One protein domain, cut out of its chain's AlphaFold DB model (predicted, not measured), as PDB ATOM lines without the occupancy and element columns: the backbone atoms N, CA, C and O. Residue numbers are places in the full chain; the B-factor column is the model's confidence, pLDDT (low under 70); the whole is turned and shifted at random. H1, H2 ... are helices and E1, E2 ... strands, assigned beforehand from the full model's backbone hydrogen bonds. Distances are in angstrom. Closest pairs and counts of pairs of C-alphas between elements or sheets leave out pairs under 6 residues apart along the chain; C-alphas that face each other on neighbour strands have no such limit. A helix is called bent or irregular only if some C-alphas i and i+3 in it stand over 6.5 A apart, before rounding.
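This is residues 386 to 398, 489 to 567 and 581 to 623 of the 623 residues of the protein "Aldehyde oxidase and xanthine dehydrogenase molybdopterin binding protein" of Desulfarculus baarsii (strain ATCC 33931 / DSM 2075 / LMG 7858 / VKM B-1802 / 2st14) (UniProt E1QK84). A twisted sheet of three strands, E1, E2 and E3, curls round helix H2, and a second helix, H1, packs on the first residues of H2 at a steep tilt of 48 degrees and also comes close to the sheet at E3. The short helix H3 sits at one end of this body, near H2, and the loop of residues 545 to 550 sticks out. The printed part has 135 residues with three named strands and three named helices, in the order E1 E2 E3 H1 H2 H3; the sheet runs E1 - E2 - E3, all antiparallel, and the class is mixed, helices and strands. It is compact, with a radius of gyration of the C-alphas of 15.4 A and spans of 46 by 35 by 26 A.

E1, residues 386 to 395, begins at C-alpha 386 (106.416, 36.529, 28.810) and is 29.5 A long. E2, residues 491 to 501, is 31.0 A long. E3, residues 508 to 517, is 25.8 A long and bends by 57 degrees at residue 511. H1, residues 524 to 539, is 22.2 A long and begins at C-alpha 524 (87.549, 19.118, 31.811). H2, residues 585 to 601, is 24.5 A long, with a kink of 25 degrees near residue 592; it is only just irregular, C-alphas 587 and 590 being 6.9 A apart. H3, residues 612 to 618, ends at C-alpha 618 (120.862, 27.627, 27.134).

E1 and E2 are antiparallel at 159 degrees, with N 389 and O 497 within hydrogen-bond range at 2.9 A. E2 and E3 form a hairpin, antiparallel at 160 degrees, with N 496 and O 514 at 2.9 A. The domain has two layers, the sheet E1 E2 E3 and the helices H1 and H2 on one face of it. The closest C-alphas of E1 and H2 are those of Gly 387 and Ala 600, 4.1 A apart. H1 and H2 touch, closest at the C-alphas of Asn 531 and Ala 586, 4.6 A, at a steep tilt of 48 degrees, the same way. H3 is near H2, is apart from H1, and is only just not on the sheet, with 4 pairs of C-alphas within 10 A. In H1 and H3 every O i to N i+4 pair is within hydrogen-bond range; in H2, 11 of 13 are.

The C-alphas farthest apart, those of Arg 521 and Arg 623, are 46.7 A apart. Residues 399 to 488 and 568 to 580 are not printed; the gaps are 8.7 A and 17.0 A between C-alphas. Of the links printed whole, none is long. Residues 540 to 567 hold no named element; residues 566 to 567 pair, parallel, with residues 512 to 513 of E3. The mean pLDDT of the printed part is 88.6, and it is under 70 at residues 397 to 398, 489, 520, 553 and 581 to 583.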
ATOM      1  N   ARG A 386     107.518  37.449  29.119       95.12
ATOM      2  CA  ARG A 386     106.416  36.529  28.810       95.12
ATOM      3  C   ARG A 386     106.541  35.992  27.389       95.12
ATOM      4  O   ARG A 386     106.764  36.760  26.457       95.12
ATOM      5  N   GLY A 387     106.328  34.690  27.232       96.19
ATOM      6  CA  GLY A 387     106.236  34.046  25.932       96.19
ATOM      7  C   GLY A 387     105.070  33.076  25.814       96.19
ATOM      8  O   GLY A 387     104.450  32.680  26.805       96.19
ATOM      9  N   VAL A 388     104.757  32.708  24.576       97.12
ATOM     10  CA  VAL A 388     103.695  31.780  24.203       97.12
ATOM     11  C   VAL A 388     104.226  30.679  23.299       97.12
ATOM     12  O   VAL A 388     105.134  30.889  22.497       97.12
ATOM     13  N   GLY A 389     103.645  29.494  23.424       96.88
ATOM     14  CA  GLY A 389     104.038  28.319  22.663       96.88
ATOM     15  C   GLY A 389     102.838  27.467  22.284       96.88
ATOM     16  O   GLY A 389     101.793  27.508  22.931       96.88
ATOM     17  N   LEU A 390     102.996  26.701  21.212       97.50
ATOM     18  CA  LEU A 390     101.974  25.824  20.660       97.50
ATOM     19  C   LEU A 390     102.574  24.436  20.482       97.50
ATOM     20  O   LEU A 390     103.678  24.318  19.954       97.50
ATOM     21  N   ALA A 391     101.838  23.403  20.877       95.94
ATOM     22  CA  ALA A 391     102.194  22.024  20.578       95.94
ATOM     23  C   ALA A 391     100.959  21.192  20.231       95.94
ATOM     24  O   ALA A 391      99.879  21.390  20.792       95.94
ATOM     25  N   CYS A 392     101.121  20.251  19.308       94.56
ATOM     26  CA  CYS A 392     100.107  19.267  18.965       94.56
ATOM     27  C   CYS A 392     100.282  17.984  19.780       94.56
ATOM     28  O   CYS A 392     101.354  17.680  20.297       94.56
ATOM     29  N   PHE A 393      99.208  17.205  19.878       90.12
ATOM     30  CA  PHE A 393      99.252  15.862  20.440       90.12
ATOM     31  C   PHE A 393      98.380  14.910  19.628       90.12
ATOM     32  O   PHE A 393      97.349  15.297  19.071       90.12
ATOM     33  N   ALA A 394      98.782  13.646  19.624       83.94
ATOM     34  CA  ALA A 394      97.951  12.516  19.253       83.94
ATOM     35  C   ALA A 394      98.078  11.444  20.334       83.94
ATOM     36  O   ALA A 394      99.146  11.225  20.903       83.94
ATOM     37  N   TRP A 395      96.966  10.786  20.618       78.88
ATOM     38  CA  TRP A 395      96.907   9.611  21.459       78.88
ATOM     39  C   TRP A 395      96.135   8.536  20.700       78.88
ATOM     40  O   TRP A 395      94.952   8.746  20.401       78.88
ATOM     41  N   PRO A 396      96.782   7.419  20.332       70.25
ATOM     42  CA  PRO A 396      96.120   6.382  19.565       70.25
ATOM     43  C   PRO A 396      95.004   5.748  20.390       70.25
ATOM     44  O   PRO A 396      95.043   5.706  21.621       70.25
ATOM     45  N   ALA A 397      94.008   5.235  19.683       65.06
ATOM     46  CA  ALA A 397      92.954   4.454  20.290       65.06
ATOM     47  C   ALA A 397      93.513   3.166  20.894       65.06
ATOM     48  O   ALA A 397      94.221   2.420  20.212       65.06
ATOM     49  N   GLN A 398      93.170   2.872  22.147       64.50
ATOM     50  CA  GLN A 398      93.484   1.557  22.693       64.50
ATOM     51  C   GLN A 398      92.580   0.496  22.052       64.50
ATOM     52  O   GLN A 398      91.366   0.699  21.998       64.50
ATOM     53  N   ALA A 489      87.860   6.276  18.958       68.75
ATOM     54  CA  ALA A 489      88.636   7.099  18.036       68.75
ATOM     55  C   ALA A 489      89.931   7.607  18.713       68.75
ATOM     56  O   ALA A 489      89.917   7.916  19.914       68.75
ATOM     57  N   PRO A 490      91.052   7.734  17.973       74.19
ATOM     58  CA  PRO A 490      92.260   8.357  18.503       74.19
ATOM     59  C   PRO A 490      91.975   9.812  18.895       74.19
ATOM     60  O   PRO A 490      91.268  10.533  18.191       74.19
ATOM     61  N   CYS A 491      92.538  10.256  20.016       79.12
ATOM     62  CA  CYS A 491      92.418  11.642  20.454       79.12
ATOM     63  C   CYS A 491      93.512  12.482  19.798       79.12
ATOM     64  O   CYS A 491      94.690  12.146  19.866       79.12
ATOM     65  N   VAL A 492      93.123  13.590  19.177       87.00
ATOM     66  CA  VAL A 492      94.033  14.546  18.544       87.00
ATOM     67  C   VAL A 492      93.692  15.951  19.006       87.00
ATOM     68  O   VAL A 492      92.534  16.242  19.313       87.00
ATOM     69  N   GLY A 493      94.678  16.834  19.052       91.56
ATOM     70  CA  GLY A 493      94.423  18.229  19.357       91.56
ATOM     71  C   GLY A 493      95.679  19.073  19.431       91.56
ATOM     72  O   GLY A 493      96.760  18.663  19.005       91.56
ATOM     73  N   ALA A 494      95.502  20.274  19.968       94.94
ATOM     74  CA  ALA A 494      96.568  21.243  20.151       94.94
ATOM     75  C   ALA A 494      96.429  21.941  21.506       94.94
ATOM     76  O   ALA A 494      95.327  22.102  22.034       94.94
ATOM     77  N   LEU A 495      97.559  22.350  22.066       96.44
ATOM     78  CA  LEU A 495      97.646  23.079  23.321       96.44
ATOM     79  C   LEU A 495      98.477  24.340  23.105       96.44
ATOM     80  O   LEU A 495      99.631  24.263  22.681       96.44
ATOM     81  N   ALA A 496      97.883  25.489  23.417       97.75
ATOM     82  CA  ALA A 496      98.590  26.755  23.536       97.75
ATOM     83  C   ALA A 496      98.965  26.985  25.006       97.75
ATOM     84  O   ALA A 496      98.151  26.756  25.903       97.75
ATOM     85  N   ALA A 497     100.190  27.432  25.254       97.81
ATOM     86  CA  ALA A 497     100.705  27.719  26.584       97.81
ATOM     87  C   ALA A 497     101.284  29.132  26.639       97.81
ATOM     88  O   ALA A 497     101.871  29.600  25.668       97.81
ATOM     89  N   ALA A 498     101.158  29.783  27.793       97.44
ATOM     90  CA  ALA A 498     101.890  30.994  28.135       97.44
ATOM     91  C   ALA A 498     102.808  30.722  29.329       97.44
ATOM     92  O   ALA A 498     102.388  30.101  30.312       97.44
ATOM     93  N   ALA A 499     104.038  31.220  29.256       97.19
ATOM     94  CA  ALA A 499     105.022  31.133  30.322       97.19
ATOM     95  C   ALA A 499     105.680  32.494  30.561       97.19
ATOM     96  O   ALA A 499     105.857  33.284  29.637       97.19
ATOM     97  N   GLU A 500     106.054  32.752  31.804       96.38
ATOM     98  CA  GLU A 500     106.927  33.859  32.180       96.38
ATOM     99  C   GLU A 500     108.308  33.313  32.511       96.38
ATOM    100  O   GLU A 500     108.430  32.279  33.171       96.38
ATOM    101  N   VAL A 501     109.332  34.014  32.039       97.00
ATOM    102  CA  VAL A 501     110.732  33.654  32.202       97.00
ATOM    103  C   VAL A 501     111.499  34.846  32.743       97.00
ATOM    104  O   VAL A 501     111.570  35.904  32.114       97.00
ATOM    105  N   ASP A 502     112.122  34.650  33.895       96.06
ATOM    106  CA  ASP A 502     113.155  35.547  34.385       96.06
ATOM    107  C   ASP A 502     114.492  35.122  33.770       96.06
ATOM    108  O   ASP A 502     115.071  34.101  34.138       96.06
ATOM    109  N   ALA A 503     114.993  35.898  32.810       92.44
ATOM    110  CA  ALA A 503     116.248  35.588  32.129       92.44
ATOM    111  C   ALA A 503     117.488  35.730  33.035       92.44
ATOM    112  O   ALA A 503     118.541  35.184  32.702       92.44
ATOM    113  N   GLU A 504     117.406  36.463  34.155       93.69
ATOM    114  CA  GLU A 504     118.504  36.617  35.119       93.69
ATOM    115  C   GLU A 504     118.665  35.397  36.010       93.69
ATOM    116  O   GLU A 504     119.793  34.956  36.232       93.69
ATOM    117  N   THR A 505     117.554  34.824  36.468       95.81
ATOM    118  CA  THR A 505     117.572  33.651  37.353       95.81
ATOM    119  C   THR A 505     117.323  32.333  36.623       95.81
ATOM    120  O   THR A 505     117.595  31.272  37.176       95.81
ATOM    121  N   GLY A 506     116.809  32.384  35.394       95.19
ATOM    122  CA  GLY A 506     116.339  31.236  34.622       95.19
ATOM    123  C   GLY A 506     114.971  30.710  35.061       95.19
ATOM    124  O   GLY A 506     114.492  29.737  34.486       95.19
ATOM    125  N   GLN A 507     114.332  31.301  36.077       95.94
ATOM    126  CA  GLN A 507     113.060  30.794  36.592       95.94
ATOM    127  C   GLN A 507     111.960  30.856  35.532       95.94
ATOM    128  O   GLN A 507     111.779  31.874  34.866       95.94
ATOM    129  N   VAL A 508     111.200  29.765  35.424       96.06
ATOM    130  CA  VAL A 508     110.072  29.627  34.498       96.06
ATOM    131  C   VAL A 508     108.794  29.402  35.291       96.06
ATOM    132  O   VAL A 508     108.734  28.520  36.147       96.06
ATOM    133  N   ARG A 509     107.743  30.155  34.962       95.50
ATOM    134  CA  ARG A 509     106.398  29.984  35.517       95.50
ATOM    135  C   ARG A 509     105.391  29.748  34.401       95.50
ATOM    136  O   ARG A 509     105.241  30.589  33.518       95.50
ATOM    137  N   ALA A 510     104.661  28.636  34.457       96.44
ATOM    138  CA  ALA A 510     103.502  28.425  33.591       96.44
ATOM    139  C   ALA A 510     102.360  29.357  34.027       96.44
ATOM    140  O   ALA A 510     101.945  29.334  35.184       96.44
ATOM    141  N   VAL A 511     101.847  30.173  33.107       95.62
ATOM    142  CA  VAL A 511     100.802  31.172  33.395       95.62
ATOM    143  C   VAL A 511      99.428  30.657  32.995       95.62
ATOM    144  O   VAL A 511      98.463  30.777  33.756       95.62
ATOM    145  N   GLU A 512      99.321  30.097  31.792       96.44
ATOM    146  CA  GLU A 512      98.040  29.677  31.232       96.44
ATOM    147  C   GLU A 512      98.205  28.551  30.209       96.44
ATOM    148  O   GLU A 512      99.150  28.563  29.423       96.44
ATOM    149  N   LEU A 513      97.274  27.594  30.214       97.50
ATOM    150  CA  LEU A 513      97.173  26.497  29.252       97.50
ATOM    151  C   LEU A 513      95.775  26.498  28.624       97.50
ATOM    152  O   LEU A 513      94.769  26.446  29.331       97.50
ATOM    153  N   ARG A 514      95.699  26.505  27.294       96.62
ATOM    154  CA  ARG A 514      94.444  26.418  26.538       96.62
ATOM    155  C   ARG A 514      94.499  25.200  25.625       96.62
ATOM    156  O   ARG A 514      95.207  25.206  24.619       96.62
ATOM    157  N   ALA A 515      93.790  24.139  26.003       94.94
ATOM    158  CA  ALA A 515      93.754  22.886  25.259       94.94
ATOM    159  C   ALA A 515      92.514  22.816  24.361       94.94
ATOM    160  O   ALA A 515      91.397  23.018  24.835       94.94
ATOM    161  N   VAL A 516      92.706  22.459  23.092       93.81
ATOM    162  CA  VAL A 516      91.626  22.159  22.147       93.81
ATOM    163  C   VAL A 516      91.707  20.690  21.752       93.81
ATOM    164  O   VAL A 516      92.742  20.221  21.276       93.81
ATOM    165  N   VAL A 517      90.611  19.965  21.963       89.94
ATOM    166  CA  VAL A 517      90.516  18.512  21.799       89.94
ATOM    167  C   VAL A 517      89.545  18.175  20.671       89.94
ATOM    168  O   VAL A 517      88.395  18.620  20.668       89.94
ATOM    169  N   GLY A 518      90.013  17.368  19.722       86.12
ATOM    170  CA  GLY A 518      89.313  17.007  18.492       86.12
ATOM    171  C   GLY A 518      88.810  15.567  18.424       86.12
ATOM    172  O   GLY A 518      88.461  15.126  17.336       86.12
ATOM    173  N   ALA A 519      88.815  14.815  19.526       75.19
ATOM    174  CA  ALA A 519      88.096  13.544  19.637       75.19
ATOM    175  C   ALA A 519      87.936  13.133  21.106       75.19
ATOM    176  O   ALA A 519      88.787  13.469  21.937       75.19
ATOM    177  N   GLY A 520      86.876  12.376  21.390       69.69
ATOM    178  CA  GLY A 520      86.465  12.026  22.746       69.69
ATOM    179  C   GLY A 520      85.788  13.202  23.431       69.69
ATOM    180  O   GLY A 520      86.111  14.352  23.154       69.69
ATOM    181  N   ARG A 521      84.827  12.942  24.316       74.19
ATOM    182  CA  ARG A 521      84.187  13.993  25.120       74.19
ATOM    183  C   ARG A 521      84.994  14.202  26.412       74.19
ATOM    184  O   ARG A 521      84.726  13.499  27.386       74.19
ATOM    185  N   PRO A 522      85.988  15.116  26.460       75.12
ATOM    186  CA  PRO A 522      86.860  15.238  27.617       75.12
ATOM    187  C   PRO A 522      86.082  15.671  28.860       75.12
ATOM    188  O   PRO A 522      85.245  16.573  28.818       75.12
ATOM    189  N   ASP A 523      86.428  15.070  29.993       76.06
ATOM    190  CA  ASP A 523      86.085  15.603  31.305       76.06
ATOM    191  C   ASP A 523      87.089  16.710  31.659       76.06
ATOM    192  O   ASP A 523      88.264  16.437  31.906       76.06
ATOM    193  N   ALA A 524      86.653  17.974  31.631       80.81
ATOM    194  CA  ALA A 524      87.549  19.118  31.811       80.81
ATOM    195  C   ALA A 524      88.366  19.065  33.123       80.81
ATOM    196  O   ALA A 524      89.582  19.246  33.041       80.81
ATOM    197  N   PRO A 525      87.789  18.737  34.301       81.50
ATOM    198  CA  PRO A 525      88.564  18.548  35.532       81.50
ATOM    199  C   PRO A 525      89.677  17.500  35.398       81.50
ATOM    200  O   PRO A 525      90.809  17.732  35.821       81.50
ATOM    201  N   SER A 526      89.384  16.361  34.764       77.75
ATOM    202  CA  SER A 526      90.368  15.310  34.495       77.75
ATOM    203  C   SER A 526      91.509  15.776  33.593       77.75
ATOM    204  O   SER A 526      92.671  15.482  33.881       77.75
ATOM    205  N   VAL A 527      91.195  16.502  32.515       83.38
ATOM    206  CA  VAL A 527      92.209  17.076  31.617       83.38
ATOM    207  C   VAL A 527      93.090  18.058  32.384       83.38
ATOM    208  O   VAL A 527      94.313  17.969  32.311       83.38
ATOM    209  N   MET A 528      92.485  18.951  33.170       88.56
ATOM    210  CA  MET A 528      93.210  19.963  33.941       88.56
ATOM    211  C   MET A 528      94.156  19.342  34.976       88.56
ATOM    212  O   MET A 528      95.287  19.801  35.133       88.56
ATOM    213  N   ALA A 529      93.737  18.259  35.638       84.88
ATOM    214  CA  ALA A 529      94.589  17.511  36.560       84.88
ATOM    215  C   ALA A 529      95.782  16.848  35.842       84.88
ATOM    216  O   ALA A 529      96.906  16.860  36.349       84.88
ATOM    217  N   MET A 530      95.569  16.296  34.643       85.69
ATOM    218  CA  MET A 530      96.650  15.705  33.844       85.69
ATOM    219  C   MET A 530      97.613  16.757  33.298       85.69
ATOM    220  O   MET A 530      98.826  16.540  33.322       85.69
ATOM    221  N   ASN A 531      97.097  17.909  32.877       91.38
ATOM    222  CA  ASN A 531      97.906  19.057  32.494       91.38
ATOM    223  C   ASN A 531      98.744  19.563  33.670       91.38
ATOM    224  O   ASN A 531      99.924  19.841  33.478       91.38
ATOM    225  N   GLN A 532      98.193  19.596  34.889       90.56
ATOM    226  CA  GLN A 532      98.946  19.976  36.087       90.56
ATOM    227  C   GLN A 532     100.112  19.022  36.361       90.56
ATOM    228  O   GLN A 532     101.229  19.457  36.640       90.56
ATOM    229  N   ALA A 533      99.887  17.714  36.219       88.19
ATOM    230  CA  ALA A 533     100.971  16.738  36.276       88.19
ATOM    231  C   ALA A 533     101.996  16.956  35.142       88.19
ATOM    232  O   ALA A 533     103.193  16.766  35.347       88.19
ATOM    233  N   GLY A 534     101.538  17.379  33.958       91.38
ATOM    234  CA  GLY A 534     102.381  17.793  32.834       91.38
ATOM    235  C   GLY A 534     103.270  18.993  33.163       91.38
ATOM    236  O   GLY A 534     104.464  18.929  32.895       91.38
ATOM    237  N   VAL A 535     102.731  20.034  33.808       94.56
ATOM    238  CA  VAL A 535     103.494  21.209  34.276       94.56
ATOM    239  C   VAL A 535     104.545  20.787  35.296       94.56
ATOM    240  O   VAL A 535     105.710  21.151  35.162       94.56
ATOM    241  N   GLY A 536     104.157  19.951  36.266       92.69
ATOM    242  CA  GLY A 536     105.082  19.397  37.253       92.69
ATOM    243  C   GLY A 536     106.259  18.676  36.594       92.69
ATOM    244  O   GLY A 536     107.404  18.979  36.905       92.69
ATOM    245  N   ARG A 537     106.003  17.784  35.629       91.25
ATOM    246  CA  ARG A 537     107.066  17.088  34.878       91.25
ATOM    247  C   ARG A 537     107.891  18.017  33.987       91.25
ATOM    248  O   ARG A 537     109.081  17.779  33.808       91.25
ATOM    249  N   ALA A 538     107.264  19.044  33.419       93.94
ATOM    250  CA  ALA A 538     107.923  19.978  32.521       93.94
ATOM    251  C   ALA A 538     108.876  20.925  33.257       93.94
ATOM    252  O   ALA A 538     109.913  21.247  32.696       93.94
ATOM    253  N   LEU A 539     108.551  21.368  34.479       94.69
ATOM    254  CA  LEU A 539     109.271  22.465  35.148       94.69
ATOM    255  C   LEU A 539     109.916  22.094  36.493       94.69
ATOM    256  O   LEU A 539     110.868  22.754  36.901       94.69
ATOM    257  N   LEU A 540     109.419  21.076  37.205       90.12
ATOM    258  CA  LEU A 540     109.744  20.880  38.628       90.12
ATOM    259  C   LEU A 540     110.332  19.505  38.943       90.12
ATOM    260  O   LEU A 540     111.346  19.387  39.629       90.12
ATOM    261  N   ALA A 541     109.648  18.463  38.492       85.56
ATOM    262  CA  ALA A 541     109.843  17.105  38.948       85.56
ATOM    263  C   ALA A 541     110.872  16.382  38.075       85.56
ATOM    264  O   ALA A 541     110.838  16.469  36.849       85.56
ATOM    265  N   GLY A 542     111.749  15.616  38.712       88.69
ATOM    266  CA  GLY A 542     112.725  14.750  38.061       88.69
ATOM    267  C   GLY A 542     113.583  14.073  39.120       88.69
ATOM    268  O   GLY A 542     114.117  14.734  40.008       88.69
ATOM    269  N   LEU A 543     113.674  12.746  39.080       87.31
ATOM    270  CA  LEU A 543     114.523  12.001  40.003       87.31
ATOM    271  C   LEU A 543     115.987  12.185  39.607       87.31
ATOM    272  O   LEU A 543     116.378  11.897  38.476       87.31
ATOM    273  N   VAL A 544     116.795  12.633  40.565       82.56
ATOM    274  CA  VAL A 544     118.243  12.776  40.406       82.56
ATOM    275  C   VAL A 544     118.929  11.606  41.091       82.56
ATOM    276  O   VAL A 544     118.697  11.346  42.273       82.56
ATOM    277  N   TRP A 545     119.800  10.925  40.353       82.12
ATOM    278  CA  TRP A 545     120.531   9.755  40.829       82.12
ATOM    279  C   TRP A 545     121.997  10.094  41.092       82.12
ATOM    280  O   TRP A 545     122.636  10.810  40.325       82.12
ATOM    281  N   ARG A 546     122.564   9.519  42.153       84.00
ATOM    282  CA  ARG A 546     123.998   9.522  42.443       84.00
ATOM    283  C   ARG A 546     124.416   8.119  42.849       84.00
ATOM    284  O   ARG A 546     123.906   7.581  43.827       84.00
ATOM    285  N   ALA A 547     125.323   7.522  42.075       83.25
ATOM    286  CA  ALA A 547     125.774   6.141  42.276       83.25
ATOM    287  C   ALA A 547     124.609   5.129  42.412       83.25
ATOM    288  O   ALA A 547     124.632   4.246  43.265       83.25
ATOM    289  N   GLY A 548     123.555   5.295  41.601       80.00
ATOM    290  CA  GLY A 548     122.381   4.413  41.583       80.00
ATOM    291  C   GLY A 548     121.383   4.634  42.721       80.00
ATOM    292  O   GLY A 548     120.395   3.913  42.810       80.00
ATOM    293  N   ARG A 549     121.606   5.643  43.570       80.00
ATOM    294  CA  ARG A 549     120.694   6.041  44.648       80.00
ATOM    295  C   ARG A 549     120.023   7.371  44.313       80.00
ATOM    296  O   ARG A 549     120.699   8.248  43.772       80.00
ATOM    297  N   PRO A 550     118.736   7.567  44.631       74.06
ATOM    298  CA  PRO A 550     118.135   8.886  44.526       74.06
ATOM    299  C   PRO A 550     118.811   9.819  45.540       74.06
ATOM    300  O   PRO A 550     119.041   9.427  46.682       74.06
ATOM    301  N   VAL A 551     119.186  11.026  45.107       70.69
ATOM    302  CA  VAL A 551     119.988  11.966  45.915       70.69
ATOM    303  C   VAL A 551     119.237  12.421  47.166       70.69
ATOM    304  O   VAL A 551     119.840  12.485  48.232       70.69
ATOM    305  N   ASP A 552     117.938  12.700  47.038       71.44
ATOM    306  CA  ASP A 552     117.030  12.945  48.158       71.44
ATOM    307  C   ASP A 552     115.572  12.839  47.679       71.44
ATOM    308  O   ASP A 552     115.118  13.623  46.845       71.44
ATOM    309  N   ALA A 553     114.829  11.870  48.209       69.88
ATOM    310  CA  ALA A 553     113.408  11.714  47.910       69.88
ATOM    311  C   ALA A 553     112.559  12.869  48.479       69.88
ATOM    312  O   ALA A 553     111.509  13.186  47.923       69.88
ATOM    313  N   HIS A 554     113.018  13.535  49.544       74.69
ATOM    314  CA  HIS A 554     112.351  14.703  50.124       74.69
ATOM    315  C   HIS A 554     112.564  15.977  49.300       74.69
ATOM    316  O   HIS A 554     111.757  16.901  49.386       74.69
ATOM    317  N   ALA A 555     113.605  16.015  48.464       75.56
ATOM    318  CA  ALA A 555     113.858  17.110  47.532       75.56
ATOM    319  C   ALA A 555     113.049  16.993  46.226       75.56
ATOM    320  O   ALA A 555     113.113  17.896  45.387       75.56
ATOM    321  N   TYR A 556     112.291  15.905  46.034       85.94
ATOM    322  CA  TYR A 556     111.449  15.725  44.855       85.94
ATOM    323  C   TYR A 556     110.300  16.739  44.855       85.94
ATOM    324  O   TYR A 556     109.404  16.702  45.701       85.94
ATOM    325  N   ARG A 557     110.326  17.668  43.896       85.06
ATOM    326  CA  ARG A 557     109.368  18.775  43.834       85.06
ATOM    327  C   ARG A 557     108.075  18.345  43.156       85.06
ATOM    328  O   ARG A 557     108.022  18.177  41.940       85.06
ATOM    329  N   LEU A 558     107.022  18.215  43.954       83.94
ATOM    330  CA  LEU A 558     105.653  18.157  43.457       83.94
ATOM    331  C   LEU A 558     105.139  19.573  43.154       83.94
ATOM    332  O   LEU A 558     105.466  20.497  43.899       83.94
ATOM    333  N   PRO A 559     104.319  19.752  42.103       85.31
ATOM    334  CA  PRO A 559     103.653  21.024  41.870       85.31
ATOM    335  C   PRO A 559     102.716  21.357  43.035       85.31
ATOM    336  O   PRO A 559     101.910  20.530  43.463       85.31
ATOM    337  N   SER A 560     102.815  22.586  43.523       87.44
ATOM    338  CA  SER A 560     101.934  23.161  44.534       87.44
ATOM    339  C   SER A 560     100.827  24.001  43.886       87.44
ATOM    340  O   SER A 560     100.777  24.161  42.666       87.44
ATOM    341  N   SER A 561      99.925  24.567  44.692       87.06
ATOM    342  CA  SER A 561      98.831  25.406  44.183       87.06
ATOM    343  C   SER A 561      99.305  26.673  43.465       87.06
ATOM    344  O   SER A 561      98.586  27.168  42.602       87.06
ATOM    345  N   ILE A 562     100.496  27.189  43.786       88.69
ATOM    346  CA  ILE A 562     101.072  28.367  43.115       88.69
ATOM    347  C   ILE A 562     101.669  28.032  41.743       88.69
ATOM    348  O   ILE A 562     101.836  28.925  40.918       88.69
ATOM    349  N   ASP A 563     101.947  26.751  41.493       89.88
ATOM    350  CA  ASP A 563     102.468  26.248  40.221       89.88
ATOM    351  C   ASP A 563     101.335  25.873  39.251       89.88
ATOM    352  O   ASP A 563     101.586  25.378  38.152       89.88
ATOM    353  N   CYS A 564     100.072  26.043  39.661       89.62
ATOM    354  CA  CYS A 564      98.905  25.774  38.828       89.62
ATOM    355  C   CYS A 564      98.640  26.945  37.867       89.62
ATOM    356  O   CYS A 564      98.202  28.004  38.327       89.62
ATOM    357  N   PRO A 565      98.821  26.778  36.542       94.25
ATOM    358  CA  PRO A 565      98.428  27.805  35.590       94.25
ATOM    359  C   PRO A 565      96.903  27.908  35.509       94.25
ATOM    360  O   PRO A 565      96.169  26.978  35.861       94.25
ATOM    361  N   ARG A 566      96.409  29.019  34.957       95.12
ATOM    362  CA  ARG A 566      95.020  29.089  34.483       95.12
ATOM    363  C   ARG A 566      94.824  28.066  33.368       95.12
ATOM    364  O   ARG A 566      95.720  27.864  32.554       95.12
ATOM    365  N   GLN A 567      93.673  27.403  33.326       95.00
ATOM    366  CA  GLN A 567      93.429  26.362  32.331       95.00
ATOM    367  C   GLN A 567      92.055  26.495  31.691       95.00
ATOM    368  O   GLN A 567      91.064  26.734  32.380       95.00
ATOM    369  N   LEU A 581      89.484   9.792  26.316       66.38
ATOM    370  CA  LEU A 581      88.948  10.775  27.264       66.38
ATOM    371  C   LEU A 581      90.062  11.581  27.951       66.38
ATOM    372  O   LEU A 581      90.447  11.322  29.089       66.38
ATOM    373  N   GLY A 582      90.574  12.607  27.265       60.97
ATOM    374  CA  GLY A 582      91.224  13.744  27.932       60.97
ATOM    375  C   GLY A 582      92.652  13.541  28.464       60.97
ATOM    376  O   GLY A 582      93.134  14.360  29.245       60.97
ATOM    377  N   ARG A 583      93.361  12.486  28.049       69.75
ATOM    378  CA  ARG A 583      94.783  12.278  28.412       69.75
ATOM    379  C   ARG A 583      95.766  12.923  27.432       69.75
ATOM    380  O   ARG A 583      96.868  13.280  27.837       69.75
ATOM    381  N   GLY A 584      95.350  13.111  26.178       78.44
ATOM    382  CA  GLY A 584      96.178  13.659  25.099       78.44
ATOM    383  C   GLY A 584      96.833  15.014  25.409       78.44
ATOM    384  O   GLY A 584      98.052  15.112  25.271       78.44
ATOM    385  N   PRO A 585      96.091  16.033  25.900       87.00
ATOM    386  CA  PRO A 585      96.650  17.367  26.140       87.00
ATOM    387  C   PRO A 585      97.899  17.398  27.029       87.00
ATOM    388  O   PRO A 585      98.809  18.185  26.781       87.00
ATOM    389  N   ALA A 586      97.997  16.497  28.011       88.88
ATOM    390  CA  ALA A 586      99.127  16.445  28.935       88.88
ATOM    391  C   ALA A 586     100.470  16.110  28.256       88.88
ATOM    392  O   ALA A 586     101.522  16.423  28.815       88.88
ATOM    393  N   LEU A 587     100.446  15.494  27.068       88.69
ATOM    394  CA  LEU A 587     101.635  15.198  26.260       88.69
ATOM    395  C   LEU A 587     102.206  16.460  25.601       88.69
ATOM    396  O   LEU A 587     103.413  16.563  25.411       88.69
ATOM    397  N   ALA A 588     101.342  17.433  25.295       93.00
ATOM    398  CA  ALA A 588     101.716  18.683  24.640       93.00
ATOM    399  C   ALA A 588     102.169  19.779  25.621       93.00
ATOM    400  O   ALA A 588     102.721  20.788  25.190       93.00
ATOM    401  N   VAL A 589     101.978  19.603  26.935       95.19
ATOM    402  CA  VAL A 589     102.328  20.628  27.938       95.19
ATOM    403  C   VAL A 589     103.819  20.966  27.913       95.19
ATOM    404  O   VAL A 589     104.174  22.137  27.816       95.19
ATOM    405  N   ALA A 590     104.692  19.957  27.978       94.75
ATOM    406  CA  ALA A 590     106.138  20.169  27.986       94.75
ATOM    407  C   ALA A 590     106.653  20.860  26.705       94.75
ATOM    408  O   ALA A 590     107.299  21.900  26.839       94.75
ATOM    409  N   PRO A 591     106.340  20.382  25.480       95.56
ATOM    410  CA  PRO A 591     106.789  21.066  24.268       95.56
ATOM    411  C   PRO A 591     106.170  22.458  24.083       95.56
ATOM    412  O   PRO A 591     106.864  23.363  23.626       95.56
ATOM    413  N   ALA A 592     104.910  22.683  24.481       97.31
ATOM    414  CA  ALA A 592     104.309  24.019  24.414       97.31
ATOM    415  C   ALA A 592     104.998  25.006  25.370       97.31
ATOM    416  O   ALA A 592     105.264  26.144  24.990       97.31
ATOM    417  N   LEU A 593     105.335  24.576  26.593       97.56
ATOM    418  CA  LEU A 593     106.094  25.398  27.539       97.56
ATOM    419  C   LEU A 593     107.530  25.641  27.059       97.56
ATOM    420  O   LEU A 593     108.010  26.765  27.165       97.56
ATOM    421  N   ALA A 594     108.197  24.639  26.481       96.94
ATOM    422  CA  ALA A 594     109.527  24.814  25.895       96.94
ATOM    423  C   ALA A 594     109.518  25.845  24.754       96.94
ATOM    424  O   ALA A 594     110.381  26.721  24.707       96.94
ATOM    425  N   ALA A 595     108.506  25.800  23.881       97.00
ATOM    426  CA  ALA A 595     108.316  26.798  22.832       97.00
ATOM    427  C   ALA A 595     108.044  28.202  23.407       97.00
ATOM    428  O   ALA A 595     108.606  29.178  22.917       97.00
ATOM    429  N   ALA A 596     107.249  28.304  24.479       97.12
ATOM    430  CA  ALA A 596     106.999  29.571  25.168       97.12
ATOM    431  C   ALA A 596     108.277  30.159  25.790       97.12
ATOM    432  O   ALA A 596     108.520  31.356  25.667       97.12
ATOM    433  N   VAL A 597     109.124  29.324  26.403       97.38
ATOM    434  CA  VAL A 597     110.424  29.736  26.961       97.38
ATOM    435  C   VAL A 597     111.367  30.223  25.859       97.38
ATOM    436  O   VAL A 597     111.976  31.290  25.993       97.38
ATOM    437  N   ALA A 598     111.442  29.489  24.745       95.62
ATOM    438  CA  ALA A 598     112.245  29.880  23.592       95.62
ATOM    439  C   ALA A 598     111.774  31.214  22.995       95.62
ATOM    440  O   ALA A 598     112.601  32.055  22.656       95.62
ATOM    441  N   GLN A 599     110.462  31.454  22.918       95.12
ATOM    442  CA  GLN A 599     109.922  32.724  22.432       95.12
ATOM    443  C   GLN A 599     110.146  33.880  23.424       95.12
ATOM    444  O   GLN A 599     110.430  34.996  22.996       95.12
ATOM    445  N   ALA A 600     110.070  33.621  24.733       95.31
ATOM    446  CA  ALA A 600     110.248  34.635  25.774       95.31
ATOM    447  C   ALA A 600     111.689  35.164  25.869       95.31
ATOM    448  O   ALA A 600     111.896  36.355  26.095       95.31
ATOM    449  N   CYS A 601     112.686  34.277  25.755       94.62
ATOM    450  CA  CYS A 601     114.082  34.621  26.055       94.62
ATOM    451  C   CYS A 601     115.129  34.036  25.094       94.62
ATOM    452  O   CYS A 601     116.313  34.326  25.247       94.62
ATOM    453  N   GLY A 602     114.732  33.225  24.109       93.19
ATOM    454  CA  GLY A 602     115.643  32.576  23.159       93.19
ATOM    455  C   GLY A 602     116.263  31.260  23.643       93.19
ATOM    456  O   GLY A 602     116.980  30.618  22.878       93.19
ATOM    457  N   ALA A 603     115.993  30.828  24.879       94.19
ATOM    458  CA  ALA A 603     116.527  29.582  25.425       94.19
ATOM    459  C   ALA A 603     115.840  28.349  24.812       94.19
ATOM    460  O   ALA A 603     114.652  28.114  25.031       94.19
ATOM    461  N   VAL A 604     116.601  27.518  24.095       92.25
ATOM    462  CA  VAL A 604     116.118  26.239  23.549       92.25
ATOM    463  C   VAL A 604     116.487  25.109  24.509       92.25
ATOM    464  O   VAL A 604     117.656  24.753  24.645       92.25
ATOM    465  N   CYS A 605     115.487  24.546  25.188       88.25
ATOM    466  CA  CYS A 605     115.682  23.507  26.201       88.25
ATOM    467  C   CYS A 605     115.271  22.129  25.661       88.25
ATOM    468  O   CYS A 605     114.087  21.870  25.455       88.25
ATOM    469  N   GLY A 606     116.248  21.239  25.452       85.38
ATOM    470  CA  GLY A 606     116.006  19.840  25.062       85.38
ATOM    471  C   GLY A 606     115.759  18.898  26.246       85.38
ATOM    472  O   GLY A 606     115.223  17.810  26.073       85.38
ATOM    473  N   SER A 607     116.116  19.299  27.464       89.88
ATOM    474  CA  SER A 607     116.024  18.446  28.653       89.88
ATOM    475  C   SER A 607     114.884  18.880  29.571       89.88
ATOM    476  O   SER A 607     114.664  20.075  29.774       89.88
ATOM    477  N   LEU A 608     114.189  17.904  30.153       92.31
ATOM    478  CA  LEU A 608     113.224  18.114  31.225       92.31
ATOM    479  C   LEU A 608     113.833  17.753  32.597       92.31
ATOM    480  O   LEU A 608     114.753  16.941  32.671       92.31
ATOM    481  N   PRO A 609     113.311  18.319  33.697       94.12
ATOM    482  CA  PRO A 609     112.527  19.550  33.702       94.12
ATOM    483  C   PRO A 609     113.329  20.733  33.122       94.12
ATOM    484  O   PRO A 609     114.561  20.744  33.157       94.12
ATOM    485  N   ILE A 610     112.624  21.739  32.598       95.56
ATOM    486  CA  ILE A 610     113.175  23.031  32.177       95.56
ATOM    487  C   ILE A 610     113.566  23.796  33.447       95.56
ATOM    488  O   ILE A 610     112.830  24.637  33.959       95.56
ATOM    489  N   THR A 611     114.706  23.407  34.013       93.88
ATOM    490  CA  THR A 611     115.241  23.976  35.252       93.88
ATOM    491  C   THR A 611     115.770  25.392  35.031       93.88
ATOM    492  O   THR A 611     116.220  25.702  33.923       93.88
ATOM    493  N   PRO A 612     115.817  26.228  36.084       95.25
ATOM    494  CA  PRO A 612     116.473  27.527  36.007       95.25
ATOM    495  C   PRO A 612     117.920  27.438  35.509       95.25
ATOM    496  O   PRO A 612     118.327  28.183  34.620       95.25
ATOM    497  N   GLU A 613     118.682  26.456  35.991       93.56
ATOM    498  CA  GLU A 613     120.043  26.200  35.531       93.56
ATOM    499  C   GLU A 613     120.081  25.794  34.052       93.56
ATOM    500  O   GLU A 613     120.969  26.220  33.316       93.56
ATOM    501  N   GLY A 614     119.114  24.993  33.594       93.81
ATOM    502  CA  GLY A 614     118.961  24.621  32.188       93.81
ATOM    503  C   GLY A 614     118.731  25.833  31.285       93.81
ATOM    504  O   GLY A 614     119.412  25.974  30.269       93.81
ATOM    505  N   VAL A 615     117.847  26.748  31.694       96.69
ATOM    506  CA  VAL A 615     117.586  28.005  30.975       96.69
ATOM    507  C   VAL A 615     118.841  28.876  30.938       96.69
ATOM    508  O   VAL A 615     119.246  29.326  29.868       96.69
ATOM    509  N   LEU A 616     119.515  29.073  32.074       96.62
ATOM    510  CA  LEU A 616     120.734  29.883  32.130       96.62
ATOM    511  C   LEU A 616     121.876  29.303  31.283       96.62
ATOM    512  O   LEU A 616     122.600  30.073  30.649       96.62
ATOM    513  N   ARG A 617     122.032  27.971  31.224       95.19
ATOM    514  CA  ARG A 617     122.991  27.320  30.312       95.19
ATOM    515  C   ARG A 617     122.619  27.547  28.852       95.19
ATOM    516  O   ARG A 617     123.488  27.906  28.064       95.19
ATOM    517  N   ALA A 618     121.343  27.394  28.497       94.19
ATOM    518  CA  ALA A 618     120.862  27.627  27.134       94.19
ATOM    519  C   ALA A 618     121.050  29.091  26.685       94.19
ATOM    520  O   ALA A 618     121.299  29.346  25.511       94.19
ATOM    521  N   LEU A 619     121.001  30.044  27.621       94.50
ATOM    522  CA  LEU A 619     121.316  31.459  27.384       94.50
ATOM    523  C   LEU A 619     122.825  31.775  27.407       94.50
ATOM    524  O   LEU A 619     123.203  32.931  27.222       94.50
ATOM    525  N   GLY A 620     123.694  30.795  27.680       93.94
ATOM    526  CA  GLY A 620     125.142  30.996  27.806       93.94
ATOM    527  C   GLY A 620     125.566  31.803  29.042       93.94
ATOM    528  O   GLY A 620     126.669  32.346  29.070       93.94
ATOM    529  N   ARG A 621     124.700  31.906  30.059       92.00
ATOM    530  CA  ARG A 621     124.947  32.678  31.292       92.00
ATOM    531  C   ARG A 621     125.720  31.891  32.349       92.00
ATOM    532  O   ARG A 621     126.409  32.493  33.169       92.00
ATOM    533  N   ILE A 622     125.627  30.561  32.322       92.31
ATOM    534  CA  ILE A 622     126.402  29.648  33.176       92.31
ATOM    535  C   ILE A 622     126.948  28.482  32.340       92.31
ATOM    536  O   ILE A 622     126.468  28.238  31.234       92.31
ATOM    537  N   ARG A 623     127.972  27.793  32.860       79.62
ATOM    538  CA  ARG A 623     128.620  26.650  32.196       79.62
ATOM    539  C   ARG A 623     127.944  25.316  32.500       79.62
ATOM    540  O   ARG A 623     127.377  25.153  33.609       79.62
TER     541      ARG A 623